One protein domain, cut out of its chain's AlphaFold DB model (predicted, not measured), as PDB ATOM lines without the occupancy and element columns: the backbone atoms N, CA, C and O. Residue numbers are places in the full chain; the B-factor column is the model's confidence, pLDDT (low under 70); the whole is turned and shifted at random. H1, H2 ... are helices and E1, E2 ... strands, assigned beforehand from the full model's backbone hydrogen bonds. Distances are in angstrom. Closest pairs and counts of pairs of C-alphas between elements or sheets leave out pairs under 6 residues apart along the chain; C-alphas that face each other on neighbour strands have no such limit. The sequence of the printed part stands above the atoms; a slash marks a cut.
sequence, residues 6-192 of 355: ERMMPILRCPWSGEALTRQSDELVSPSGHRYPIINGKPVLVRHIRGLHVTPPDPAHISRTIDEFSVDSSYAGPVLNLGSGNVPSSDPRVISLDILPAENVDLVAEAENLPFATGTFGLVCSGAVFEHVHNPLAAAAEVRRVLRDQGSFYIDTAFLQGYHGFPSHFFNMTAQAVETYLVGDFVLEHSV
ATOM      1  N   GLU A   6      28.000 -24.710 -26.481       91.06
ATOM      2  CA  GLU A   6      29.299 -24.527 -27.144       91.06
ATOM      3  C   GLU A   6      29.994 -25.852 -27.498       91.06
ATOM      4  O   GLU A   6      30.653 -25.952 -28.531       91.06
ATOM      5  N   ARG A   7      29.806 -26.904 -26.690       91.00
ATOM      6  CA  ARG A   7      30.336 -28.242 -26.987       91.00
ATOM      7  C   ARG A   7      29.562 -28.931 -28.113       91.00
ATOM      8  O   ARG A   7      30.140 -29.764 -28.805       91.00
ATOM      9  N   MET A   8      28.279 -28.607 -28.296       94.94
ATOM     10  CA  MET A   8      27.435 -29.180 -29.353       94.94
ATOM     11  C   MET A   8      27.623 -28.468 -30.690       94.94
ATOM     12  O   MET A   8      27.513 -29.106 -31.733       94.94
ATOM     13  N   MET A   9      27.939 -27.171 -30.688       96.06
ATOM     14  CA  MET A   9      28.036 -26.351 -31.905       96.06
ATOM     15  C   MET A   9      28.769 -27.018 -33.089       96.06
ATOM     16  O   MET A   9      28.231 -26.968 -34.195       96.06
ATOM     17  N   PRO A  10      29.927 -27.697 -32.917       96.81
ATOM     18  CA  PRO A  10      30.628 -28.333 -34.038       96.81
ATOM     19  C   PRO A  10      29.838 -29.460 -34.726       96.81
ATOM     20  O   PRO A  10      30.000 -29.705 -35.927       96.81
ATOM     21  N   ILE A  11      28.982 -30.153 -33.973       97.31
ATOM     22  CA  ILE A  11      28.220 -31.314 -34.449       97.31
ATOM     23  C   ILE A  11      26.789 -30.960 -34.846       97.31
ATOM     24  O   ILE A  11      26.178 -31.735 -35.576       97.31
ATOM     25  N   LEU A  12      26.265 -29.799 -34.439       98.38
ATOM     26  CA  LEU A  12      24.906 -29.386 -34.782       98.38
ATOM     27  C   LEU A  12      24.748 -29.116 -36.285       98.38
ATOM     28  O   LEU A  12      25.626 -28.540 -36.939       98.38
ATOM     29  N   ARG A  13      23.606 -29.531 -36.832       98.56
ATOM     30  CA  ARG A  13      23.205 -29.344 -38.229       98.56
ATOM     31  C   ARG A  13      21.778 -28.825 -38.315       98.56
ATOM     32  O   ARG A  13      20.949 -29.114 -37.462       98.56
ATOM     33  N   CYS A  14      21.504 -28.062 -39.364       98.19
ATOM     34  CA  CYS A  14      20.178 -27.561 -39.695       98.19
ATOM     35  C   CYS A  14      19.213 -28.728 -40.012       98.19
ATOM     36  O   CYS A  14      19.476 -29.448 -40.975       98.19
ATOM     37  N   PRO A  15      18.079 -28.888 -39.298       96.69
ATOM     38  CA  PRO A  15      17.056 -29.905 -39.601       96.69
ATOM     39  C   PRO A  15      16.498 -29.891 -41.034       96.69
ATOM     40  O   PRO A  15      15.982 -30.904 -41.516       96.69
ATOM     41  N   TRP A  16      16.539 -28.737 -41.707       95.12
ATOM     42  CA  TRP A  16      16.046 -28.571 -43.079       95.12
ATOM     43  C   TRP A  16      17.100 -28.892 -44.138       95.12
ATOM     44  O   TRP A  16      16.799 -29.590 -45.101       95.12
ATOM     45  N   SER A  17      18.320 -28.372 -43.981       96.00
ATOM     46  CA  SER A  17      19.346 -28.401 -45.033       96.00
ATOM     47  C   SER A  17      20.531 -29.321 -44.739       96.00
ATOM     48  O   SER A  17      21.332 -29.584 -45.631       96.00
ATOM     49  N   GLY A  18      20.699 -29.777 -43.494       97.19
ATOM     50  CA  GLY A  18      21.889 -30.512 -43.058       97.19
ATOM     51  C   GLY A  18      23.160 -29.656 -42.979       97.19
ATOM     52  O   GLY A  18      24.242 -30.196 -42.761       97.19
ATOM     53  N   GLU A  19      23.066 -28.336 -43.149       98.38
ATOM     54  CA  GLU A  19      24.212 -27.423 -43.078       98.38
ATOM     55  C   GLU A  19      24.672 -27.189 -41.634       98.38
ATOM     56  O   GLU A  19      23.880 -27.268 -40.693       98.38
ATOM     57  N   ALA A  20      25.950 -26.845 -41.454       98.31
ATOM     58  CA  ALA A  20      26.468 -26.405 -40.161       98.31
ATOM     59  C   ALA A  20      25.773 -25.116 -39.697       98.31
ATOM     60  O   ALA A  20      25.524 -24.210 -40.495       98.31
ATOM     61  N   LEU A  21      25.469 -25.041 -38.403       98.38
ATOM     62  CA  LEU A  21      24.827 -23.880 -37.795       98.38
ATOM     63  C   LEU A  21      25.866 -22.939 -37.185       98.38
ATOM     64  O   LEU A  21      26.878 -23.368 -36.634       98.38
ATOM     65  N   THR A  22      25.577 -21.644 -37.242       97.81
ATOM     66  CA  THR A  22      26.357 -20.602 -36.565       97.81
ATOM     67  C   THR A  22      25.498 -19.930 -35.509       97.81
ATOM     68  O   THR A  22      24.304 -19.725 -35.720       97.81
ATOM     69  N   ARG A  23      26.087 -19.594 -34.360       96.88
ATOM     70  CA  ARG A  23      25.374 -18.877 -33.304       96.88
ATOM     71  C   ARG A  23      25.367 -17.381 -33.601       96.88
ATOM     72  O   ARG A  23      26.421 -16.784 -33.802       96.88
ATOM     73  N   GLN A  24      24.184 -16.781 -33.584       95.94
ATOM     74  CA  GLN A  24      23.971 -15.342 -33.687       95.94
ATOM     75  C   GLN A  24      23.102 -14.908 -32.507       95.94
ATOM     76  O   GLN A  24      21.890 -15.070 -32.537       95.94
ATOM     77  N   SER A  25      23.725 -14.360 -31.458       92.75
ATOM     78  CA  SER A  25      23.029 -13.944 -30.232       92.75
ATOM     79  C   SER A  25      22.263 -15.110 -29.565       92.75
ATOM     80  O   SER A  25      22.883 -16.049 -29.043       92.75
ATOM     81  N   ASP A  26      20.936 -15.045 -29.591       95.31
ATOM     82  CA  ASP A  26      19.946 -15.976 -29.057       95.31
ATOM     83  C   ASP A  26      19.359 -16.903 -30.133       95.31
ATOM     84  O   ASP A  26      18.368 -17.584 -29.887       95.31
ATOM     85  N   GLU A  27      19.990 -16.991 -31.304       97.38
ATOM     86  CA  GLU A  27      19.587 -17.891 -32.382       97.38
ATOM     87  C   GLU A  27      20.759 -18.709 -32.941       97.38
ATOM     88  O   GLU A  27      21.930 -18.318 -32.885       97.38
ATOM     89  N   LEU A  28      20.427 -19.853 -33.537       98.19
ATOM     90  CA  LEU A  28      21.280 -20.600 -34.451       98.19
ATOM     91  C   LEU A  28      20.796 -20.383 -35.883       98.19
ATOM     92  O   LEU A  28      19.599 -20.462 -36.156       98.19
ATOM     93  N   VAL A  29      21.726 -20.122 -36.800       98.19
ATOM     94  CA  VAL A  29      21.426 -19.736 -38.182       98.19
ATOM     95  C   VAL A  29      22.202 -20.609 -39.164       98.19
ATOM     96  O   VAL A  29      23.418 -20.783 -39.016       98.19
ATOM     97  N   SER A  30      21.504 -21.157 -40.162       98.06
ATOM     98  CA  SER A  30      22.117 -21.884 -41.280       98.06
ATOM     99  C   SER A  30      22.549 -20.930 -42.408       98.06
ATOM    100  O   SER A  30      21.972 -19.850 -42.551       98.06
ATOM    101  N   PRO A  31      23.505 -21.323 -43.269       98.00
ATOM    102  CA  PRO A  31      23.860 -20.576 -44.480       98.00
ATOM    103  C   PRO A  31      22.666 -20.305 -45.406       98.00
ATOM    104  O   PRO A  31      22.553 -19.216 -45.962       98.00
ATOM    105  N   SER A  32      21.740 -21.263 -45.517       96.81
ATOM    106  CA  SER A  32      20.469 -21.111 -46.246       96.81
ATOM    107  C   SER A  32      19.444 -20.177 -45.582       96.81
ATOM    108  O   SER A  32      18.372 -19.961 -46.141       96.81
ATOM    109  N   GLY A  33      19.748 -19.609 -44.412       96.31
ATOM    110  CA  GLY A  33      18.909 -18.619 -43.736       96.31
ATOM    111  C   GLY A  33      17.852 -19.187 -42.784       96.31
ATOM    112  O   GLY A  33      17.049 -18.412 -42.266       96.31
ATOM    113  N   HIS A  34      17.850 -20.494 -42.506       97.44
ATOM    114  CA  HIS A  34      16.991 -21.066 -41.466       97.44
ATOM    115  C   HIS A  34      17.460 -20.595 -40.086       97.44
ATOM    116  O   HIS A  34      18.661 -20.598 -39.807       97.44
ATOM    117  N   ARG A  35      16.511 -20.206 -39.229       97.44
ATOM    118  CA  ARG A  35      16.761 -19.661 -37.890       97.44
ATOM    119  C   ARG A  35      16.082 -20.510 -36.826       97.44
ATOM    120  O   ARG A  35      14.943 -20.933 -37.011       97.44
ATOM    121  N   TYR A  36      16.781 -20.718 -35.718       97.94
ATOM    122  CA  TYR A  36      16.333 -21.547 -34.607       97.94
ATOM    123  C   TYR A  36      16.604 -20.829 -33.283       97.94
ATOM    124  O   TYR A  36      17.757 -20.474 -33.030       97.94
ATOM    125  N   PRO A  37      15.597 -20.619 -32.425       97.62
ATOM    126  CA  PRO A  37      15.785 -19.892 -31.181       97.62
ATOM    127  C   PRO A  37      16.552 -20.729 -30.156       97.62
ATOM    128  O   PRO A  37      16.471 -21.961 -30.125       97.62
ATOM    129  N   ILE A  38      17.264 -20.033 -29.276       96.94
ATOM    130  CA  ILE A  38      17.899 -20.573 -28.080       96.94
ATOM    131  C   ILE A  38      17.078 -20.102 -26.882       96.94
ATOM    132  O   ILE A  38      17.122 -18.935 -26.499       96.94
ATOM    133  N   ILE A  39      16.335 -21.013 -26.263       93.25
ATOM    134  CA  ILE A  39      15.438 -20.707 -25.145       93.25
ATOM    135  C   ILE A  39      16.039 -21.289 -23.874       93.25
ATOM    136  O   ILE A  39      16.322 -22.482 -23.807       93.25
ATOM    137  N   ASN A  40      16.271 -20.449 -22.863       89.75
ATOM    138  CA  ASN A  40      16.914 -20.854 -21.604       89.75
ATOM    139  C   ASN A  40      18.252 -21.595 -21.822       89.75
ATOM    140  O   ASN A  40      18.567 -22.555 -21.125       89.75
ATOM    141  N   GLY A  41      19.029 -21.164 -22.824       90.75
ATOM    142  CA  GLY A  41      20.311 -21.775 -23.191       90.75
ATOM    143  C   GLY A  41      20.213 -23.039 -24.053       90.75
ATOM    144  O   GLY A  41      21.253 -23.591 -24.406       90.75
ATOM    145  N   LYS A  42      19.002 -23.472 -24.426       94.06
ATOM    146  CA  LYS A  42      18.743 -24.706 -25.177       94.06
ATOM    147  C   LYS A  42      18.313 -24.380 -26.603       94.06
ATOM    148  O   LYS A  42      17.346 -23.634 -26.778       94.06
ATOM    149  N   PRO A  43      19.002 -24.892 -27.630       97.31
ATOM    150  CA  PRO A  43      18.588 -24.666 -29.003       97.31
ATOM    151  C   PRO A  43      17.327 -25.482 -29.324       97.31
ATOM    152  O   PRO A  43      17.213 -26.648 -28.943       97.31
ATOM    153  N   VAL A  44      16.390 -24.866 -30.048       98.12
ATOM    154  CA  VAL A  44      15.151 -25.501 -30.521       98.12
ATOM    155  C   VAL A  44      15.271 -25.784 -32.018       98.12
ATOM    156  O   VAL A  44      14.982 -24.933 -32.856       98.12
ATOM    157  N   LEU A  45      15.731 -26.990 -32.354       98.06
ATOM    158  CA  LEU A  45      16.125 -27.434 -33.694       98.06
ATOM    159  C   LEU A  45      15.077 -28.374 -34.295       98.06
ATOM    160  O   LEU A  45      15.315 -29.556 -34.529       98.06
ATOM    161  N   VAL A  46      13.902 -27.821 -34.570       95.94
ATOM    162  CA  VAL A  46      12.768 -28.514 -35.201       95.94
ATOM    163  C   VAL A  46      12.410 -27.831 -36.513       95.94
ATOM    164  O   VAL A  46      12.585 -26.619 -36.651       95.94
ATOM    165  N   ARG A  47      11.869 -28.578 -37.482       93.56
ATOM    166  CA  ARG A  47      11.506 -28.001 -38.788       93.56
ATOM    167  C   ARG A  47      10.381 -26.972 -38.690       93.56
ATOM    168  O   ARG A  47      10.420 -25.953 -39.375       93.56
ATOM    169  N   HIS A  48       9.411 -27.234 -37.814       90.88
ATOM    170  CA  HIS A  48       8.265 -26.365 -37.562       90.88
ATOM    171  C   HIS A  48       8.109 -26.135 -36.055       90.88
ATOM    172  O   HIS A  48       7.693 -27.025 -35.311       90.88
ATOM    173  N   ILE A  49       8.459 -24.936 -35.585       91.69
ATOM    174  CA  ILE A  49       8.367 -24.584 -34.164       91.69
ATOM    175  C   ILE A  49       6.893 -24.447 -33.766       91.69
ATOM    176  O   ILE A  49       6.113 -23.768 -34.428       91.69
ATOM    177  N   ARG A  50       6.516 -25.097 -32.660       88.81
ATOM    178  CA  ARG A  50       5.170 -25.095 -32.078       88.81
ATOM    179  C   ARG A  50       5.270 -24.769 -30.594       88.81
ATOM    180  O   ARG A  50       6.342 -24.895 -30.005       88.81
ATOM    181  N   GLY A  51       4.137 -24.433 -29.975       87.56
ATOM    182  CA  GLY A  51       4.069 -24.103 -28.547       87.56
ATOM    183  C   GLY A  51       4.715 -25.158 -27.641       87.56
ATOM    184  O   GLY A  51       5.426 -24.797 -26.710       87.56
ATOM    185  N   LEU A  52       4.559 -26.448 -27.962       88.81
ATOM    186  CA  LEU A  52       5.132 -27.545 -27.172       88.81
ATOM    187  C   LEU A  52       6.666 -27.614 -27.215       88.81
ATOM    188  O   LEU A  52       7.264 -28.115 -26.277       88.81
ATOM    189  N   HIS A  53       7.300 -27.093 -28.271       94.19
ATOM    190  CA  HIS A  53       8.761 -27.096 -28.412       94.19
ATOM    191  C   HIS A  53       9.422 -25.990 -27.570       94.19
ATOM    192  O   HIS A  53      10.624 -26.023 -27.332       94.19
ATOM    193  N   VAL A  54       8.643 -24.986 -27.148       94.06
ATOM    194  CA  VAL A  54       9.143 -23.769 -26.482       94.06
ATOM    195  C   VAL A  54       8.545 -23.546 -25.094       94.06
ATOM    196  O   VAL A  54       9.060 -22.742 -24.323       94.06
ATOM    197  N   THR A  55       7.467 -24.260 -24.765       90.19
ATOM    198  CA  THR A  55       6.805 -24.202 -23.461       90.19
ATOM    199  C   THR A  55       7.172 -25.454 -22.677       90.19
ATOM    200  O   THR A  55       6.833 -26.549 -23.132       90.19
ATOM    201  N   PRO A  56       7.843 -25.329 -21.518       86.88
ATOM    202  CA  PRO A  56       8.112 -26.467 -20.650       86.88
ATOM    203  C   PRO A  56       6.822 -27.232 -20.328       86.88
ATOM    204  O   PRO A  56       5.798 -26.598 -20.045       86.88
ATOM    205  N   PRO A  57       6.837 -28.572 -20.389       83.81
ATOM    206  CA  PRO A  57       5.674 -29.364 -20.025       83.81
ATOM    207  C   PRO A  57       5.406 -29.269 -18.519       83.81
ATOM    208  O   PRO A  57       6.302 -28.977 -17.725       83.81
ATOM    209  N   ASP A  58       4.167 -29.564 -18.124       82.12
ATOM    210  CA  ASP A  58       3.833 -29.798 -16.718       82.12
ATOM    211  C   ASP A  58       4.710 -30.948 -16.179       82.12
ATOM    212  O   ASP A  58       4.752 -32.007 -16.818       82.12
ATOM    213  N   PRO A  59       5.394 -30.783 -15.030       78.69
ATOM    214  CA  PRO A  59       6.167 -31.852 -14.404       78.69
ATOM    215  C   PRO A  59       5.389 -33.163 -14.219       78.69
ATOM    216  O   PRO A  59       5.994 -34.229 -14.261       78.69
ATOM    217  N   ALA A  60       4.062 -33.106 -14.056       76.25
ATOM    218  CA  ALA A  60       3.207 -34.289 -13.949       76.25
ATOM    219  C   ALA A  60       3.053 -35.074 -15.268       76.25
ATOM    220  O   ALA A  60       2.610 -36.220 -15.251       76.25
ATOM    221  N   HIS A  61       3.390 -34.466 -16.408       75.25
ATOM    222  CA  HIS A  61       3.224 -35.049 -17.742       75.25
ATOM    223  C   HIS A  61       4.543 -35.396 -18.433       75.25
ATOM    224  O   HIS A  61       4.515 -35.927 -19.541       75.25
ATOM    225  N   ILE A  62       5.691 -35.115 -17.815       79.81
ATOM    226  CA  ILE A  62       6.984 -35.490 -18.382       79.81
ATOM    227  C   ILE A  62       7.567 -36.722 -17.701       79.81
ATOM    228  O   ILE A  62       7.582 -36.837 -16.476       79.81
ATOM    229  N   SER A  63       8.071 -37.643 -18.520       78.06
ATOM    230  CA  SER A  63       8.701 -38.865 -18.040       78.06
ATOM    231  C   SER A  63       9.949 -38.559 -17.210       78.06
ATOM    232  O   SER A  63      10.838 -37.818 -17.632       78.06
ATOM    233  N   ARG A  64      10.013 -39.176 -16.029       82.06
ATOM    234  CA  ARG A  64      11.224 -39.349 -15.222       82.06
ATOM    235  C   ARG A  64      11.190 -40.744 -14.601       82.06
ATOM    236  O   ARG A  64      11.033 -40.909 -13.396       82.06
ATOM    237  N   THR A  65      11.219 -41.751 -15.467       77.44
ATOM    238  CA  THR A  65      11.078 -43.169 -15.093       77.44
ATOM    239  C   THR A  65      12.292 -43.729 -14.361       77.44
ATOM    240  O   THR A  65      12.161 -44.728 -13.660       77.44
ATOM    241  N   ILE A  66      13.449 -43.079 -14.498       85.94
ATOM    242  CA  ILE A  66      14.687 -43.405 -13.789       85.94
ATOM    243  C   ILE A  66      15.276 -42.143 -13.153       85.94
ATOM    244  O   ILE A  66      15.039 -41.023 -13.619       85.94
ATOM    245  N   ASP A  67      16.049 -42.330 -12.085       89.19
ATOM    246  CA  ASP A  67      16.631 -41.220 -11.327       89.19
ATOM    247  C   ASP A  67      17.723 -40.488 -12.110       89.19
ATOM    248  O   ASP A  67      17.792 -39.256 -12.055       89.19
ATOM    249  N   GLU A  68      18.538 -41.247 -12.846       93.50
ATOM    250  CA  GLU A  68      19.667 -40.766 -13.636       93.50
ATOM    251  C   GLU A  68      19.928 -41.691 -14.834       93.50
ATOM    252  O   GLU A  68      19.888 -42.916 -14.715       93.50
ATOM    253  N   PHE A  69      20.220 -41.097 -15.991       94.88
ATOM    254  CA  PHE A  69      20.691 -41.812 -17.169       94.88
ATOM    255  C   PHE A  69      22.212 -41.991 -17.106       94.88
ATOM    256  O   PHE A  69      22.966 -41.012 -17.062       94.88
ATOM    257  N   SER A  70      22.659 -43.243 -17.156       93.00
ATOM    258  CA  SER A  70      24.072 -43.625 -17.119       93.00
ATOM    259  C   SER A  70      24.459 -44.434 -18.350       93.00
ATOM    260  O   SER A  70      23.669 -45.241 -18.835       93.00
ATOM    261  N   VAL A  71      25.703 -44.279 -18.800       93.25
ATOM    262  CA  VAL A  71      26.254 -45.030 -19.931       93.25
ATOM    263  C   VAL A  71      27.399 -45.914 -19.459       93.25
ATOM    264  O   VAL A  71      28.289 -45.451 -18.742       93.25
ATOM    265  N   ASP A  72      27.411 -47.168 -19.910       91.81
ATOM    266  CA  ASP A  72      28.501 -48.094 -19.619       91.81
ATOM    267  C   ASP A  72      29.861 -47.535 -20.084       91.81
ATOM    268  O   ASP A  72      29.993 -46.872 -21.120       91.81
ATOM    269  N   SER A  73      30.901 -47.785 -19.289       89.44
ATOM    270  CA  SER A  73      32.260 -47.300 -19.560       89.44
ATOM    271  C   SER A  73      32.868 -47.827 -20.869       89.44
ATOM    272  O   SER A  73      33.765 -47.183 -21.412       89.44
ATOM    273  N   SER A  74      32.368 -48.948 -21.399       88.94
ATOM    274  CA  SER A  74      32.786 -49.539 -22.677       88.94
ATOM    275  C   SER A  74      32.450 -48.675 -23.899       88.94
ATOM    276  O   SER A  74      33.148 -48.759 -24.912       88.94
ATOM    277  N   TYR A  75      31.452 -47.788 -23.816       89.81
ATOM    278  CA  TYR A  75      31.111 -46.883 -24.914       89.81
ATOM    279  C   TYR A  75      31.985 -45.628 -24.900       89.81
ATOM    280  O   TYR A  75      31.914 -44.795 -24.001       89.81
ATOM    281  N   ALA A  76      32.798 -45.435 -25.935       85.06
ATOM    282  CA  ALA A  76      33.605 -44.226 -26.092       85.06
ATOM    283  C   ALA A  76      32.924 -43.177 -26.985       85.06
ATOM    284  O   ALA A  76      32.369 -43.512 -28.033       85.06
ATOM    285  N   GLY A  77      33.105 -41.898 -26.643       85.12
ATOM    286  CA  GLY A  77      32.659 -40.757 -27.449       85.12
ATOM    287  C   GLY A  77      31.281 -40.219 -27.054       85.12
ATOM    288  O   GLY A  77      30.771 -40.585 -25.997       85.12
ATOM    289  N   PRO A  78      30.708 -39.308 -27.862       94.62
ATOM    290  CA  PRO A  78      29.383 -38.754 -27.615       94.62
ATOM    291  C   PRO A  78      28.301 -39.835 -27.651       94.62
ATOM    292  O   PRO A  78      28.323 -40.723 -28.514       94.62
ATOM    293  N   VAL A  79      27.336 -39.707 -26.747       97.56
ATOM    294  CA  VAL A  79      26.167 -40.582 -26.620       97.56
ATOM    295  C   VAL A  79      24.917 -39.725 -26.745       97.56
ATOM    296  O   VAL A  79      24.827 -38.678 -26.106       97.56
ATOM    297  N   LEU A  80      23.953 -40.162 -27.549       98.38
ATOM    298  CA  LEU A  80      22.652 -39.507 -27.640       98.38
ATOM    299  C   LEU A  80      21.649 -40.240 -26.750       98.38
ATOM    300  O   LEU A  80      21.362 -41.411 -26.989       98.38
ATOM    301  N   ASN A  81      21.096 -39.545 -25.760       97.88
ATOM    302  CA  ASN A  81      19.887 -39.967 -25.060       97.88
ATOM    303  C   ASN A  81      18.683 -39.355 -25.799       97.88
ATOM    304  O   ASN A  81      18.373 -38.174 -25.624       97.88
ATOM    305  N   LEU A  82      18.091 -40.131 -26.708       98.06
ATOM    306  CA  LEU A  82      17.008 -39.733 -27.605       98.06
ATOM    307  C   LEU A  82      15.656 -39.930 -26.912       98.06
ATOM    308  O   LEU A  82      15.317 -41.052 -26.557       98.06
ATOM    309  N   GLY A  83      14.888 -38.849 -26.767       95.94
ATOM    310  CA  GLY A  83      13.642 -38.816 -25.998       95.94
ATOM    311  C   GLY A  83      13.901 -38.927 -24.497       95.94
ATOM    312  O   GLY A  83      13.345 -39.783 -23.817       95.94
ATOM    313  N   SER A  84      14.802 -38.085 -23.986       95.50
ATOM    314  CA  SER A  84      15.318 -38.173 -22.616       95.50
ATOM    315  C   SER A  84      14.282 -37.898 -21.517       95.50
ATOM    316  O   SER A  84      14.575 -38.100 -20.335       95.50
ATOM    317  N   GLY A  85      13.110 -37.358 -21.859       93.56
ATOM    318  CA  GLY A  85      12.168 -36.819 -20.889       93.56
ATOM    319  C   GLY A  85      12.844 -35.773 -20.002       93.56
ATOM    320  O   GLY A  85      13.621 -34.942 -20.469       93.56
ATOM    321  N   ASN A  86      12.575 -35.831 -18.699       93.56
ATOM    322  CA  ASN A  86      13.237 -34.996 -17.697       93.56
ATOM    323  C   ASN A  86      14.263 -35.781 -16.861       93.56
ATOM    324  O   ASN A  86      14.496 -35.446 -15.696       93.56
ATOM    325  N   VAL A  87      14.853 -36.836 -17.426       93.81
ATOM    326  CA  VAL A  87      15.875 -37.644 -16.754       93.81
ATOM    327  C   VAL A  87      17.231 -36.924 -16.819       93.81
ATOM    328  O   VAL A  87      17.699 -36.615 -17.915       93.81
ATOM    329  N   PRO A  88      17.886 -36.637 -15.679       94.44
ATOM    330  CA  PRO A  88      19.217 -36.036 -15.673       94.44
ATOM    331  C   PRO A  88      20.305 -37.044 -16.065       94.44
ATOM    332  O   PRO A  88      20.151 -38.249 -15.880       94.44
ATOM    333  N   SER A  89      21.449 -36.536 -16.525       94.38
ATOM    334  CA  SER A  89      22.691 -37.307 -16.641       94.38
ATOM    335  C   SER A  89      23.879 -36.476 -16.158       94.38
ATOM    336  O   SER A  89      24.042 -35.315 -16.548       94.38
ATOM    337  N   SER A  90      24.718 -37.046 -15.292       92.81
ATOM    338  CA  SER A  90      25.984 -36.423 -14.891       92.81
ATOM    339  C   SER A  90      27.131 -36.691 -15.871       92.81
ATOM    340  O   SER A  90      28.168 -36.024 -15.784       92.81
ATOM    341  N   ASP A  91      26.950 -37.620 -16.815       93.88
ATOM    342  CA  ASP A  91      27.986 -38.038 -17.750       93.88
ATOM    343  C   ASP A  91      28.225 -36.966 -18.829       93.88
ATOM    344  O   ASP A  91      27.343 -36.680 -19.640       93.88
ATOM    345  N   PRO A  92      29.435 -36.382 -18.913       91.25
ATOM    346  CA  PRO A  92      29.726 -35.319 -19.866       91.25
ATOM    347  C   PRO A  92      29.792 -35.790 -21.325       91.25
ATOM    348  O   PRO A  92      30.054 -34.952 -22.193       91.25
ATOM    349  N   ARG A  93      29.648 -37.092 -21.605       94.00
ATOM    350  CA  ARG A  93      29.536 -37.668 -22.954       94.00
ATOM    351  C   ARG A  93      28.106 -37.635 -23.488       94.00
ATOM    352  O   ARG A  93      27.929 -37.715 -24.702       94.00
ATOM    353  N   VAL A  94      27.118 -37.551 -22.601       96.56
ATOM    354  CA  VAL A  94      25.700 -37.649 -22.949       96.56
ATOM    355  C   VAL A  94      25.183 -36.303 -23.434       96.56
ATOM    356  O   VAL A  94      25.460 -35.265 -22.837       96.56
ATOM    357  N   ILE A  95      24.422 -36.350 -24.520       97.44
ATOM    358  CA  ILE A  95      23.580 -35.265 -25.007       97.44
ATOM    359  C   ILE A  95      22.134 -35.742 -24.880       97.44
ATOM    360  O   ILE A  95      21.759 -36.748 -25.485       97.44
ATOM    361  N   SER A  96      21.338 -35.030 -24.089       97.62
ATOM    362  CA  SER A  96      19.925 -35.328 -23.852       97.62
ATOM    363  C   SER A  96      19.048 -34.532 -24.812       97.62
ATOM    364  O   SER A  96      19.079 -33.299 -24.825       97.62
ATOM    365  N   LEU A  97      18.275 -35.238 -25.631       97.69
ATOM    366  CA  LEU A  97      17.390 -34.665 -26.639       97.69
ATOM    367  C   LEU A  97      15.964 -35.100 -26.346       97.69
ATOM    368  O   LEU A  97      15.704 -36.287 -26.174       97.69
ATOM    369  N   ASP A  98      15.029 -34.159 -26.360       96.69
ATOM    370  CA  ASP A  98      13.599 -34.463 -26.318       96.69
ATOM    371  C   ASP A  98      12.824 -33.507 -27.233       96.69
ATOM    372  O   ASP A  98      13.329 -32.455 -27.627       96.69
ATOM    373  N   ILE A  99      11.588 -33.856 -27.588       94.69
ATOM    374  CA  ILE A  99      10.696 -32.952 -28.319       94.69
ATOM    375  C   ILE A  99      10.129 -31.854 -27.399       94.69
ATOM    376  O   ILE A  99       9.675 -30.811 -27.876       94.69
ATOM    377  N   LEU A 100      10.165 -32.068 -26.080       93.69
ATOM    378  CA  LEU A 100       9.715 -31.131 -25.056       93.69
ATOM    379  C   LEU A 100      10.905 -30.434 -24.366       93.69
ATOM    380  O   LEU A 100      11.888 -31.087 -24.015       93.69
ATOM    381  N   PRO A 101      10.827 -29.121 -24.077       94.31
ATOM    382  CA  PRO A 101      11.899 -28.370 -23.419       94.31
ATOM    383  C   PRO A 101      11.913 -28.600 -21.895       94.31
ATOM    384  O   PRO A 101      11.672 -27.679 -21.111       94.31
ATOM    385  N   ALA A 102      12.179 -29.834 -21.461       93.44
ATOM    386  CA  ALA A 102      12.321 -30.192 -20.046       93.44
ATOM    387  C   ALA A 102      13.544 -29.534 -19.396       93.44
ATOM    388  O   ALA A 102      14.436 -29.055 -20.091       93.44
ATOM    389  N   GLU A 103      13.647 -29.567 -18.067       92.31
ATOM    390  CA  GLU A 103      14.792 -29.011 -17.332       92.31
ATOM    391  C   GLU A 103      16.114 -29.719 -17.670       92.31
ATOM    392  O   GLU A 103      17.117 -29.043 -17.899       92.31
ATOM    393  N   ASN A 104      16.106 -31.047 -17.795       93.94
ATOM    394  CA  ASN A 104      17.312 -31.851 -18.032       93.94
ATOM    395  C   ASN A 104      17.646 -32.104 -19.515       93.94
ATOM    396  O   ASN A 104      18.610 -32.795 -19.821       93.94
ATOM    397  N   VAL A 105      16.874 -31.527 -20.439       95.38
ATOM    398  CA  VAL A 105      17.110 -31.625 -21.890       95.38
ATOM    399  C   VAL A 105      18.187 -30.630 -22.323       95.38
ATOM    400  O   VAL A 105      18.107 -29.456 -21.960       95.38
ATOM    401  N   ASP A 106      19.165 -31.056 -23.122       96.94
ATOM    402  CA  ASP A 106      20.219 -30.184 -23.661       96.94
ATOM    403  C   ASP A 106      19.762 -29.455 -24.938       96.94
ATOM    404  O   ASP A 106      20.100 -28.285 -25.139       96.94
ATOM    405  N   LEU A 107      18.963 -30.112 -25.790       97.00
ATOM    406  CA  LEU A 107      18.368 -29.515 -26.993       97.00
ATOM    407  C   LEU A 107      16.994 -30.095 -27.342       97.00
ATOM    408  O   LEU A 107      16.710 -31.261 -27.077       97.00
ATOM    409  N   VAL A 108      16.169 -29.284 -28.005       97.94
ATOM    410  CA  VAL A 108      14.846 -29.706 -28.478       97.94
ATOM    411  C   VAL A 108      14.900 -30.063 -29.955       97.94
ATOM    412  O   VAL A 108      15.311 -29.228 -30.762       97.94
ATOM    413  N   ALA A 109      14.467 -31.269 -30.322       97.69
ATOM    414  CA  ALA A 109      14.410 -31.716 -31.713       97.69
ATOM    415  C   ALA A 109      13.397 -32.855 -31.933       97.69
ATOM    416  O   ALA A 109      12.921 -33.479 -30.988       97.69
ATOM    417  N   GLU A 110      13.076 -33.122 -33.200       95.94
ATOM    418  CA  GLU A 110      12.246 -34.257 -33.623       95.94
ATOM    419  C   GLU A 110      13.149 -35.442 -34.000       95.94
ATOM    420  O   GLU A 110      14.163 -35.260 -34.680       95.94
ATOM    421  N   ALA A 111      12.783 -36.658 -33.581       97.06
ATOM    422  CA  ALA A 111      13.570 -37.866 -33.845       97.06
ATOM    423  C   ALA A 111      13.688 -38.161 -35.349       97.06
ATOM    424  O   ALA A 111      14.692 -38.699 -35.802       97.06
ATOM    425  N   GLU A 112      12.681 -37.764 -36.126       96.31
ATOM    426  CA  GLU A 112      12.629 -37.896 -37.580       96.31
ATOM    427  C   GLU A 112      13.615 -36.974 -38.318       96.31
ATOM    428  O   GLU A 112      13.798 -37.139 -39.521       96.31
ATOM    429  N   ASN A 113      14.224 -35.992 -37.633       96.88
ATOM    430  CA  ASN A 113      15.123 -34.993 -38.222       96.88
ATOM    431  C   ASN A 113      16.221 -34.581 -37.227       96.88
ATOM    432  O   ASN A 113      16.274 -33.430 -36.779       96.88
ATOM    433  N   LEU A 114      17.090 -35.523 -36.857       98.50
ATOM    434  CA  LEU A 114      18.113 -35.304 -35.840       98.50
ATOM    435  C   LEU A 114      19.112 -34.214 -36.280       98.50
ATOM    436  O   LEU A 114      19.784 -34.350 -37.307       98.50
ATOM    437  N   PRO A 115      19.307 -33.145 -35.490       98.38
ATOM    438  CA  PRO A 115      20.094 -31.985 -35.896       98.38
ATOM    439  C   PRO A 115      21.596 -32.194 -35.664       98.38
ATOM    440  O   PRO A 115      22.276 -31.321 -35.129       98.38
ATOM    441  N   PHE A 116      22.132 -33.350 -36.052       98.69
ATOM    442  CA  PHE A 116      23.539 -33.702 -35.861       98.69
ATOM    443  C   PHE A 116      24.213 -34.111 -37.163       98.69
ATOM    444  O   PHE A 116      23.569 -34.570 -38.108       98.69
ATOM    445  N   ALA A 117      25.533 -33.972 -37.208       98.56
ATOM    446  CA  ALA A 117      26.350 -34.467 -38.303       98.56
ATOM    447  C   ALA A 117      26.265 -35.999 -38.413       98.56
ATOM    448  O   ALA A 117      26.095 -36.707 -37.419       98.56
ATOM    449  N   THR A 118      26.407 -36.510 -39.632       98.62
ATOM    450  CA  THR A 118      26.538 -37.951 -39.882       98.62
ATOM    451  C   THR A 118      27.753 -38.513 -39.142       98.62
ATOM    452  O   THR A 118      28.791 -37.851 -39.098       98.62
ATOM    453  N   GLY A 119      27.646 -39.719 -38.579       98.00
ATOM    454  CA  GLY A 119      28.782 -40.394 -37.942       98.00
ATOM    455  C   GLY A 119      29.271 -39.769 -36.630       98.00
ATOM    456  O   GLY A 119      30.455 -39.859 -36.310       98.00
ATOM    457  N   THR A 120      28.391 -39.102 -35.881       97.69
ATOM    458  CA  THR A 120      28.733 -38.378 -34.646       97.69
ATOM    459  C   THR A 120      28.811 -39.290 -33.421       97.69
ATOM    460  O   THR A 120      29.738 -39.171 -32.617       97.69
ATOM    461  N   PHE A 121      27.822 -40.164 -33.240       98.12
ATOM    462  CA  PHE A 121      27.605 -40.865 -31.976       98.12
ATOM    463  C   PHE A 121      28.167 -42.279 -32.004       98.12
ATOM    464  O   PHE A 121      28.034 -42.990 -32.999       98.12
ATOM    465  N   GLY A 122      28.767 -42.696 -30.887       96.94
ATOM    466  CA  GLY A 122      29.119 -44.100 -30.659       96.94
ATOM    467  C   GLY A 122      27.938 -44.937 -30.166       96.94
ATOM    468  O   GLY A 122      27.933 -46.149 -30.348       96.94
ATOM    469  N   LEU A 123      26.948 -44.286 -29.556       97.94
ATOM    470  CA  LEU A 123      25.745 -44.909 -29.022       97.94
ATOM    471  C   LEU A 123      24.574 -43.933 -29.137       97.94
ATOM    472  O   LEU A 123      24.698 -42.757 -28.783       97.94
ATOM    473  N   VAL A 124      23.437 -44.442 -29.593       98.44
ATOM    474  CA  VAL A 124      22.134 -43.791 -29.449       98.44
ATOM    475  C   VAL A 124      21.287 -44.692 -28.559       98.44
ATOM    476  O   VAL A 124      21.127 -45.872 -28.863       98.44
ATOM    477  N   CYS A 125      20.755 -44.148 -27.471       97.44
ATOM    478  CA  CYS A 125      19.799 -44.825 -26.604       97.44
ATOM    479  C   CYS A 125      18.434 -44.170 -26.749       97.44
ATOM    480  O   CYS A 125      18.336 -42.947 -26.706       97.44
ATOM    481  N   SER A 126      17.393 -44.982 -26.880       96.75
ATOM    482  CA  SER A 126      16.007 -44.536 -26.950       96.75
ATOM    483  C   SER A 126      15.138 -45.475 -26.122       96.75
ATOM    484  O   SER A 126      15.070 -46.661 -26.432       96.75
ATOM    485  N   GLY A 127      14.467 -44.971 -25.087       93.50
ATOM    486  CA  GLY A 127      13.625 -45.789 -24.208       93.50
ATOM    487  C   GLY A 127      12.225 -45.211 -24.053       93.50
ATOM    488  O   GLY A 127      12.093 -44.093 -23.566       93.50
ATOM    489  N   ALA A 128      11.204 -45.976 -24.443       92.06
ATOM    490  CA  ALA A 128       9.799 -45.556 -24.465       92.06
ATOM    491  C   ALA A 128       9.571 -44.260 -25.275       92.06
ATOM    492  O   ALA A 128       9.048 -43.261 -24.782       92.06
ATOM    493  N   VAL A 129      10.040 -44.262 -26.528       94.31
ATOM    494  CA  VAL A 129       9.982 -43.106 -27.442       94.31
ATOM    495  C   VAL A 129       9.356 -43.465 -28.781       94.31
ATOM    496  O   VAL A 129       8.506 -42.730 -29.275       94.31
ATOM    497  N   PHE A 130       9.784 -44.564 -29.406       96.38
ATOM    498  CA  PHE A 130       9.424 -44.880 -30.791       96.38
ATOM    499  C   PHE A 130       7.923 -45.140 -30.977       96.38
ATOM    500  O   PHE A 130       7.387 -44.862 -32.048       96.38
ATOM    501  N   GLU A 131       7.220 -45.584 -29.936       94.62
ATOM    502  CA  GLU A 131       5.759 -45.651 -29.882       94.62
ATOM    503  C   GLU A 131       5.080 -44.284 -30.059       94.62
ATOM    504  O   GLU A 131       3.945 -44.219 -30.531       94.62
ATOM    505  N   HIS A 132       5.761 -43.193 -29.707       93.31
ATOM    506  CA  HIS A 132       5.275 -41.814 -29.757       93.31
ATOM    507  C   HIS A 132       5.710 -41.067 -31.027       93.31
ATOM    508  O   HIS A 132       5.169 -40.000 -31.326       93.31
ATOM    509  N   VAL A 133       6.658 -41.623 -31.786       93.06
ATOM    510  CA  VAL A 133       7.180 -41.057 -33.040       93.06
ATOM    511  C   VAL A 133       6.168 -41.276 -34.163       93.06
ATOM    512  O   VAL A 133       5.607 -42.362 -34.293       93.06
ATOM    513  N   HIS A 134       5.924 -40.260 -34.997       90.31
ATOM    514  CA  HIS A 134       4.935 -40.371 -36.073       90.31
ATOM    515  C   HIS A 134       5.438 -41.278 -37.197       90.31
ATOM    516  O   HIS A 134       4.717 -42.161 -37.668       90.31
ATOM    517  N   ASN A 135       6.693 -41.070 -37.599       93.81
ATOM    518  CA  ASN A 135       7.366 -41.877 -38.605       93.81
ATOM    519  C   ASN A 135       8.596 -42.578 -37.999       93.81
ATOM    520  O   ASN A 135       9.723 -42.086 -38.126       93.81
ATOM    521  N   PRO A 136       8.411 -43.743 -37.349       95.88
ATOM    522  CA  PRO A 136       9.503 -44.449 -36.686       95.88
ATOM    523  C   PRO A 136      10.571 -44.934 -37.671       95.88
ATOM    524  O   PRO A 136      11.725 -45.080 -37.286       95.88
ATOM    525  N   LEU A 137      10.227 -45.126 -38.951       96.94
ATOM    526  CA  LEU A 137      11.197 -45.494 -39.984       96.94
ATOM    527  C   LEU A 137      12.117 -44.320 -40.334       96.94
ATOM    528  O   LEU A 137      13.324 -44.513 -40.465       96.94
ATOM    529  N   ALA A 138      11.572 -43.104 -40.441       96.94
ATOM    530  CA  ALA A 138      12.378 -41.900 -40.639       96.94
ATOM    531  C   ALA A 138      13.285 -41.631 -39.431       96.94
ATOM    532  O   ALA A 138      14.473 -41.374 -39.608       96.94
ATOM    533  N   ALA A 139      12.764 -41.775 -38.207       98.06
ATOM    534  CA  ALA A 139      13.582 -41.656 -37.002       98.06
ATOM    535  C   ALA A 139      14.706 -42.701 -36.961       98.06
ATOM    536  O   ALA A 139      15.858 -42.366 -36.698       98.06
ATOM    537  N   ALA A 140      14.412 -43.958 -37.297       98.31
ATOM    538  CA  ALA A 140      15.433 -44.996 -37.365       98.31
ATOM    539  C   ALA A 140      16.478 -44.714 -38.466       98.31
ATOM    540  O   ALA A 140      17.656 -45.040 -38.298       98.31
ATOM    541  N   ALA A 141      16.082 -44.109 -39.591       98.50
ATOM    542  CA  ALA A 141      17.013 -43.681 -40.634       98.50
ATOM    543  C   ALA A 141      17.956 -42.570 -40.136       98.50
ATOM    544  O   ALA A 141      19.158 -42.619 -40.399       98.50
ATOM    545  N   GLU A 142      17.446 -41.619 -39.353       98.69
ATOM    546  CA  GLU A 142      18.277 -40.595 -38.719       98.69
ATOM    547  C   GLU A 142      19.216 -41.180 -37.663       98.69
ATOM    548  O   GLU A 142      20.387 -40.806 -37.634       98.69
ATOM    549  N   VAL A 143      18.757 -42.142 -36.851       98.69
ATOM    550  CA  VAL A 143      19.618 -42.870 -35.901       98.69
ATOM    551  C   VAL A 143      20.799 -43.518 -36.625       98.69
ATOM    552  O   VAL A 143      21.944 -43.307 -36.230       98.69
ATOM    553  N   ARG A 144      20.548 -44.234 -37.731       98.44
ATOM    554  CA  ARG A 144      21.614 -44.805 -38.575       98.44
ATOM    555  C   ARG A 144      22.577 -43.738 -39.070       98.44
ATOM    556  O   ARG A 144      23.784 -43.926 -39.008       98.44
ATOM    557  N   ARG A 145      22.044 -42.618 -39.563       98.56
ATOM    558  CA  ARG A 145      22.852 -41.533 -40.121       98.56
ATOM    559  C   ARG A 145      23.779 -40.927 -39.069       98.56
ATOM    560  O   ARG A 145      24.938 -40.648 -39.365       98.56
ATOM    561  N   VAL A 146      23.284 -40.668 -37.860       98.69
ATOM    562  CA  VAL A 146      24.076 -39.988 -36.822       98.69
ATOM    563  C   VAL A 146      25.019 -40.929 -36.075       98.69
ATOM    564  O   VAL A 146      25.970 -40.441 -35.462       98.69
ATOM    565  N   LEU A 147      24.802 -42.243 -36.129       98.50
ATOM    566  CA  LEU A 147      25.751 -43.231 -35.625       98.50
ATOM    567  C   LEU A 147      26.988 -43.313 -36.521       98.50
ATOM    568  O   LEU A 147      26.909 -43.230 -37.745       98.50
ATOM    569  N   ARG A 148      28.156 -43.461 -35.895       97.31
ATOM    570  CA  ARG A 148      29.405 -43.804 -36.589       97.31
ATOM    571  C   ARG A 148      29.441 -45.291 -36.944       97.31
ATOM    572  O   ARG A 148      28.674 -46.083 -36.400       97.31
ATOM    573  N   ASP A 149      30.411 -45.683 -37.762       95.69
ATOM    574  CA  ASP A 149      30.724 -47.094 -37.998       95.69
ATOM    575  C   ASP A 149      30.979 -47.825 -36.670       95.69
ATOM    576  O   ASP A 149      31.713 -47.330 -35.812       95.69
ATOM    577  N   GLN A 150      30.392 -49.015 -36.511       94.25
ATOM    578  CA  GLN A 150      30.412 -49.785 -35.254       94.25
ATOM    579  C   GLN A 150      29.713 -49.079 -34.071       94.25
ATOM    580  O   GLN A 150      29.942 -49.434 -32.918       94.25
ATOM    581  N   GLY A 151      28.898 -48.053 -34.328       96.12
ATOM    582  CA  GLY A 151      28.025 -47.460 -33.323       96.12
ATOM    583  C   GLY A 151      26.819 -48.352 -33.023       96.12
ATOM    584  O   GLY A 151      26.302 -49.025 -33.914       96.12
ATOM    585  N   SER A 152      26.355 -48.332 -31.775       96.94
ATOM    586  CA  SER A 152      25.219 -49.150 -31.334       96.94
ATOM    587  C   SER A 152      23.940 -48.322 -31.240       96.94
ATOM    588  O   SER A 152      23.958 -47.155 -30.840       96.94
ATOM    589  N   PHE A 153      22.810 -48.953 -31.554       97.81
ATOM    590  CA  PHE A 153      21.489 -48.418 -31.257       97.81
ATOM    591  C   PHE A 153      20.827 -49.277 -30.181       97.81
ATOM    592  O   PHE A 153      20.535 -50.448 -30.411       97.81
ATOM    593  N   TYR A 154      20.592 -48.690 -29.010       96.81
ATOM    594  CA  TYR A 154      19.783 -49.289 -27.957       96.81
ATOM    595  C   TYR A 154      18.353 -48.748 -28.046       96.81
ATOM    596  O   TYR A 154      18.145 -47.533 -27.967       96.81
ATOM    597  N   ILE A 155      17.377 -49.647 -28.181       96.12
ATOM    598  CA  ILE A 155      15.955 -49.309 -28.240       96.12
ATOM    599  C   ILE A 155      15.124 -50.172 -27.286       96.12
ATOM    600  O   ILE A 155      15.145 -51.398 -27.357       96.12
ATOM    601  N   ASP A 156      14.352 -49.497 -26.439       93.62
ATOM    602  CA  ASP A 156      13.221 -50.015 -25.662       93.62
ATOM    603  C   ASP A 156      11.964 -49.237 -26.111       93.62
ATOM    604  O   ASP A 156      12.013 -48.017 -26.289       93.62
ATOM    605  N   THR A 157      10.853 -49.933 -26.364       94.06
ATOM    606  CA  THR A 157       9.591 -49.359 -26.862       94.06
ATOM    607  C   THR A 157       8.383 -50.142 -26.340       94.06
ATOM    608  O   THR A 157       8.477 -51.332 -26.014       94.06
ATOM    609  N   ALA A 158       7.216 -49.501 -26.282       92.56
ATOM    610  CA  ALA A 158       5.980 -50.131 -25.837       92.56
ATOM    611  C   ALA A 158       5.500 -51.263 -26.771       92.56
ATOM    612  O   ALA A 158       5.118 -51.020 -27.915       92.56
ATOM    613  N   PHE A 159       5.394 -52.491 -26.240       94.06
ATOM    614  CA  PHE A 159       4.643 -53.590 -26.872       94.06
ATOM    615  C   PHE A 159       3.262 -53.802 -26.231       94.06
ATOM    616  O   PHE A 159       2.246 -53.438 -26.810       94.06
ATOM    617  N   LEU A 160       3.204 -54.376 -25.024       92.12
ATOM    618  CA  LEU A 160       1.950 -54.618 -24.285       92.12
ATOM    619  C   LEU A 160       1.684 -53.578 -23.188       92.12
ATOM    620  O   LEU A 160       0.768 -53.736 -22.382       92.12
ATOM    621  N   GLN A 161       2.474 -52.504 -23.147       85.25
ATOM    622  CA  GLN A 161       2.153 -51.362 -22.303       85.25
ATOM    623  C   GLN A 161       0.890 -50.679 -22.847       85.25
ATOM    624  O   GLN A 161       0.772 -50.419 -24.046       85.25
ATOM    625  N   GLY A 162      -0.076 -50.410 -21.966       80.62
ATOM    626  CA  GLY A 162      -1.341 -49.786 -22.359       80.62
ATOM    627  C   GLY A 162      -1.143 -48.381 -22.939       80.62
ATOM    628  O   GLY A 162      -0.246 -47.650 -22.517       80.62
ATOM    629  N   TYR A 163      -2.021 -47.975 -23.857       84.69
ATOM    630  CA  TYR A 163      -1.988 -46.672 -24.535       84.69
ATOM    631  C   TYR A 163      -1.832 -45.491 -23.562       84.69
ATOM    632  O   TYR A 163      -2.623 -45.344 -22.630       84.69
ATOM    633  N   HIS A 164      -0.845 -44.621 -23.762       83.94
ATOM    634  CA  HIS A 164      -0.556 -43.494 -22.858       83.94
ATOM    635  C   HIS A 164      -0.158 -42.239 -23.647       83.94
ATOM    636  O   HIS A 164       0.958 -41.747 -23.563       83.94
ATOM    637  N   GLY A 165      -1.092 -41.760 -24.472       73.94
ATOM    638  CA  GLY A 165      -0.898 -40.801 -25.566       73.94
ATOM    639  C   GLY A 165      -0.482 -39.363 -25.244       73.94
ATOM    640  O   GLY A 165      -1.050 -38.456 -25.846       73.94
ATOM    641  N   PHE A 166       0.501 -39.130 -24.372       76.75
ATOM    642  CA  PHE A 166       1.141 -37.821 -24.221       76.75
ATOM    643  C   PHE A 166       2.558 -37.815 -24.835       76.75
ATOM    644  O   PHE A 166       3.360 -38.662 -24.464       76.75
ATOM    645  N   PRO A 167       2.889 -36.879 -25.750       71.62
ATOM    646  CA  PRO A 167       1.958 -36.004 -26.467       71.62
ATOM    647  C   PRO A 167       1.121 -36.766 -27.513       71.62
ATOM    648  O   PRO A 167       0.128 -36.240 -28.011       71.62
ATOM    649  N   SER A 168       1.521 -37.984 -27.892       84.06
ATOM    650  CA  SER A 168       0.821 -38.880 -28.827       84.06
ATOM    651  C   SER A 168       1.343 -40.304 -28.648       84.06
ATOM    652  O   SER A 168       2.444 -40.457 -28.162       84.06
ATOM    653  N   HIS A 169       0.596 -41.345 -29.022       89.94
ATOM    654  CA  HIS A 169       1.056 -42.745 -29.006       89.94
ATOM    655  C   HIS A 169       0.473 -43.422 -30.253       89.94
ATOM    656  O   HIS A 169      -0.747 -43.515 -30.399       89.94
ATOM    657  N   PHE A 170       1.341 -43.800 -31.185       90.81
ATOM    658  CA  PHE A 170       1.005 -44.298 -32.516       90.81
ATOM    659  C   PHE A 170       1.158 -45.813 -32.632       90.81
ATOM    660  O   PHE A 170       0.373 -46.437 -33.348       90.81
ATOM    661  N   PHE A 171       2.134 -46.404 -31.936       93.06
ATOM    662  CA  PHE A 171       2.504 -47.801 -32.144       93.06
ATOM    663  C   PHE A 171       2.677 -48.569 -30.838       93.06
ATOM    664  O   PHE A 171       3.491 -48.201 -30.009       93.06
ATOM    665  N   ASN A 172       2.020 -49.720 -30.748       93.25
ATOM    666  CA  ASN A 172       2.435 -50.804 -29.867       93.25
ATOM    667  C   ASN A 172       3.298 -51.754 -30.706       93.25
ATOM    668  O   ASN A 172       2.781 -52.529 -31.516       93.25
ATOM    669  N   MET A 173       4.617 -51.631 -30.593       94.56
ATOM    670  CA  MET A 173       5.565 -52.303 -31.478       94.56
ATOM    671  C   MET A 173       5.836 -53.731 -31.004       94.56
ATOM    672  O   MET A 173       6.269 -53.954 -29.878       94.56
ATOM    673  N   THR A 174       5.605 -54.717 -31.871       95.12
ATOM    674  CA  THR A 174       6.039 -56.098 -31.610       95.12
ATOM    675  C   THR A 174       7.559 -56.206 -31.750       95.12
ATOM    676  O   THR A 174       8.164 -55.461 -32.521       95.12
ATOM    677  N   ALA A 175       8.174 -57.193 -31.088       95.12
ATOM    678  CA  ALA A 175       9.610 -57.464 -31.234       95.12
ATOM    679  C   ALA A 175      10.019 -57.635 -32.709       95.12
ATOM    680  O   ALA A 175      10.944 -56.980 -33.176       95.12
ATOM    681  N   GLN A 176       9.246 -58.406 -33.484       96.56
ATOM    682  CA  GLN A 176       9.512 -58.617 -34.908       96.56
ATOM    683  C   GLN A 176       9.477 -57.313 -35.719       96.56
ATOM    684  O   GLN A 176      10.262 -57.155 -36.652       96.56
ATOM    685  N   ALA A 177       8.583 -56.374 -35.387       96.19
ATOM    686  CA  ALA A 177       8.533 -55.084 -36.067       96.19
ATOM    687  C   ALA A 177       9.784 -54.244 -35.768       96.19
ATOM    688  O   ALA A 177      10.356 -53.663 -36.689       96.19
ATOM    689  N   VAL A 178      10.236 -54.221 -34.511       97.25
ATOM    690  CA  VAL A 178      11.462 -53.515 -34.108       97.25
ATOM    691  C   VAL A 178      12.683 -54.127 -34.798       97.25
ATOM    692  O   VAL A 178      13.420 -53.416 -35.481       97.25
ATOM    693  N   GLU A 179      12.844 -55.447 -34.706       97.56
ATOM    694  CA  GLU A 179      13.952 -56.193 -35.314       97.56
ATOM    695  C   GLU A 179      14.003 -56.023 -36.832       97.56
ATOM    696  O   GLU A 179      15.069 -55.798 -37.390       97.56
ATOM    697  N   THR A 180      12.855 -56.089 -37.510       96.94
ATOM    698  CA  THR A 180      12.804 -56.037 -38.979       96.94
ATOM    699  C   THR A 180      12.972 -54.616 -39.505       96.94
ATOM    700  O   THR A 180      13.707 -54.396 -40.465       96.94
ATOM    701  N   TYR A 181      12.267 -53.647 -38.914       96.50
ATOM    702  CA  TYR A 181      12.117 -52.322 -39.517       96.50
ATOM    703  C   TYR A 181      12.969 -51.240 -38.862       96.50
ATOM    704  O   TYR A 181      13.299 -50.257 -39.522       96.50
ATOM    705  N   LEU A 182      13.325 -51.388 -37.583       97.06
ATOM    706  CA  LEU A 182      14.100 -50.371 -36.868       97.06
ATOM    707  C   LEU A 182      15.582 -50.721 -36.808       97.06
ATOM    708  O   LEU A 182      16.394 -49.812 -36.970       97.06
ATOM    709  N   VAL A 183      15.933 -52.005 -36.684       96.94
ATOM    710  CA  VAL A 183      17.331 -52.471 -36.566       96.94
ATOM    711  C   VAL A 183      17.730 -53.573 -37.563       96.94
ATOM    712  O   VAL A 183      18.778 -54.184 -37.400       96.94
ATOM    713  N   GLY A 184      16.941 -53.825 -38.613       96.56
ATOM    714  CA  GLY A 184      17.128 -54.982 -39.511       96.56
ATOM    715  C   GLY A 184      18.423 -55.014 -40.337       96.56
ATOM    716  O   GLY A 184      18.734 -56.026 -40.957       96.56
ATOM    717  N   ASP A 185      19.176 -53.919 -40.353       95.19
ATOM    718  CA  ASP A 185      20.485 -53.752 -40.992       95.19
ATOM    719  C   ASP A 185      21.632 -53.550 -39.982       95.19
ATOM    720  O   ASP A 185      22.763 -53.266 -40.374       95.19
ATOM    721  N   PHE A 186      21.362 -53.732 -38.687       97.94
ATOM    722  CA  PHE A 186      22.368 -53.790 -37.633       97.94
ATOM    723  C   PHE A 186      22.762 -55.246 -37.363       97.94
ATOM    724  O   PHE A 186      21.997 -56.183 -37.597       97.94
ATOM    725  N   VAL A 187      23.957 -55.451 -36.804       97.75
ATOM    726  CA  VAL A 187      24.279 -56.728 -36.162       97.75
ATOM    727  C   VAL A 187      23.451 -56.814 -34.882       97.75
ATOM    728  O   VAL A 187      23.620 -55.996 -33.981       97.75
ATOM    729  N   LEU A 188      22.542 -57.787 -34.806       96.81
ATOM    730  CA  LEU A 188      21.702 -57.982 -33.628       96.81
ATOM    731  C   LEU A 188      22.527 -58.604 -32.493       96.81
ATOM    732  O   LEU A 188      22.757 -59.811 -32.478       96.81
ATOM    733  N   GLU A 189      22.973 -57.775 -31.550       94.44
ATOM    734  CA  GLU A 189      23.732 -58.226 -30.374       94.44
ATOM    735  C   GLU A 189      22.815 -58.912 -29.349       94.44
ATOM    736  O   GLU A 189      23.114 -60.008 -28.872       94.44
ATOM    737  N   HIS A 190      21.661 -58.298 -29.057       91.44
ATOM    738  CA  HIS A 190      20.663 -58.798 -28.112       91.44
ATOM    739  C   HIS A 190      19.240 -58.409 -28.542       91.44
ATOM    740  O   HIS A 190      19.013 -57.302 -29.022       91.44
ATOM    741  N   SER A 191      18.271 -59.298 -28.304       94.94
ATOM    742  CA  SER A 191      16.829 -59.009 -28.344       94.94
ATOM    743  C   SER A 191      16.176 -59.729 -27.169       94.94
ATOM    744  O   SER A 191      16.075 -60.958 -27.151       94.94
ATOM    745  N   VAL A 192      15.857 -58.978 -26.117       95.06
ATOM    746  CA  VAL A 192      15.409 -59.513 -24.825       95.06
ATOM    747  C   VAL A 192      14.325 -58.626 -24.224       95.06
ATOM    748  O   VAL A 192      14.183 -57.463 -24.590       95.06
TER     749      VAL A 192
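AT A GLANCE: This is residues 6 to 192 of the 355 residues of the protein "Class I SAM-dependent methyltransferase" of Phreatobacter cathodiphilus (UniProt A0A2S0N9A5). With little regular structure, the domain is one long curled sheet, H2 over one face near its E9 end and H3 packed on H2. The 187 printed residues, 67 in named elements, are of mixed class, with nine strands and three helices, H1 after E4, H2 after E8, H3 last. It is compact, radius of gyration of the C-alphas 15.8 A, spanning 46 by 38 by 30 A.

HOW THE PARTS SIT: Strongly twisted, the mixed sheet runs E1, residues 22-24, E2, 27-29, E3, 35-39, E4, 42-45, E7, 107-109, E6, 94-98, E5, 79-82, E8, 121-127, E9, 147-156. E1 to E4 form a meander of antiparallel neighbours; N 22 and O 29 are 2.9 A apart. H2, residues 136-146, lies over E8 and touches H3, residues 175-182, the C-alphas of Ala 140 and Leu 182 being closest at 5.6 A. H1, residues 51-54, only grazes the sheet. In H2 and H3 every O i to N i+4 pair is within hydrogen-bond range.

IN THESE COORDINATES: E1 begins at C-alpha 22 (26.357, -20.602, -36.565); H3 ends at C-alpha 182 (14.100, -50.371, -36.868). E9, 17.4 A long, bends by 118 degrees at residue 150.

THE WHOLE: The printed part has no cut, the H1 to E5 link is long, and no printed residue is under 70 in pLDDT.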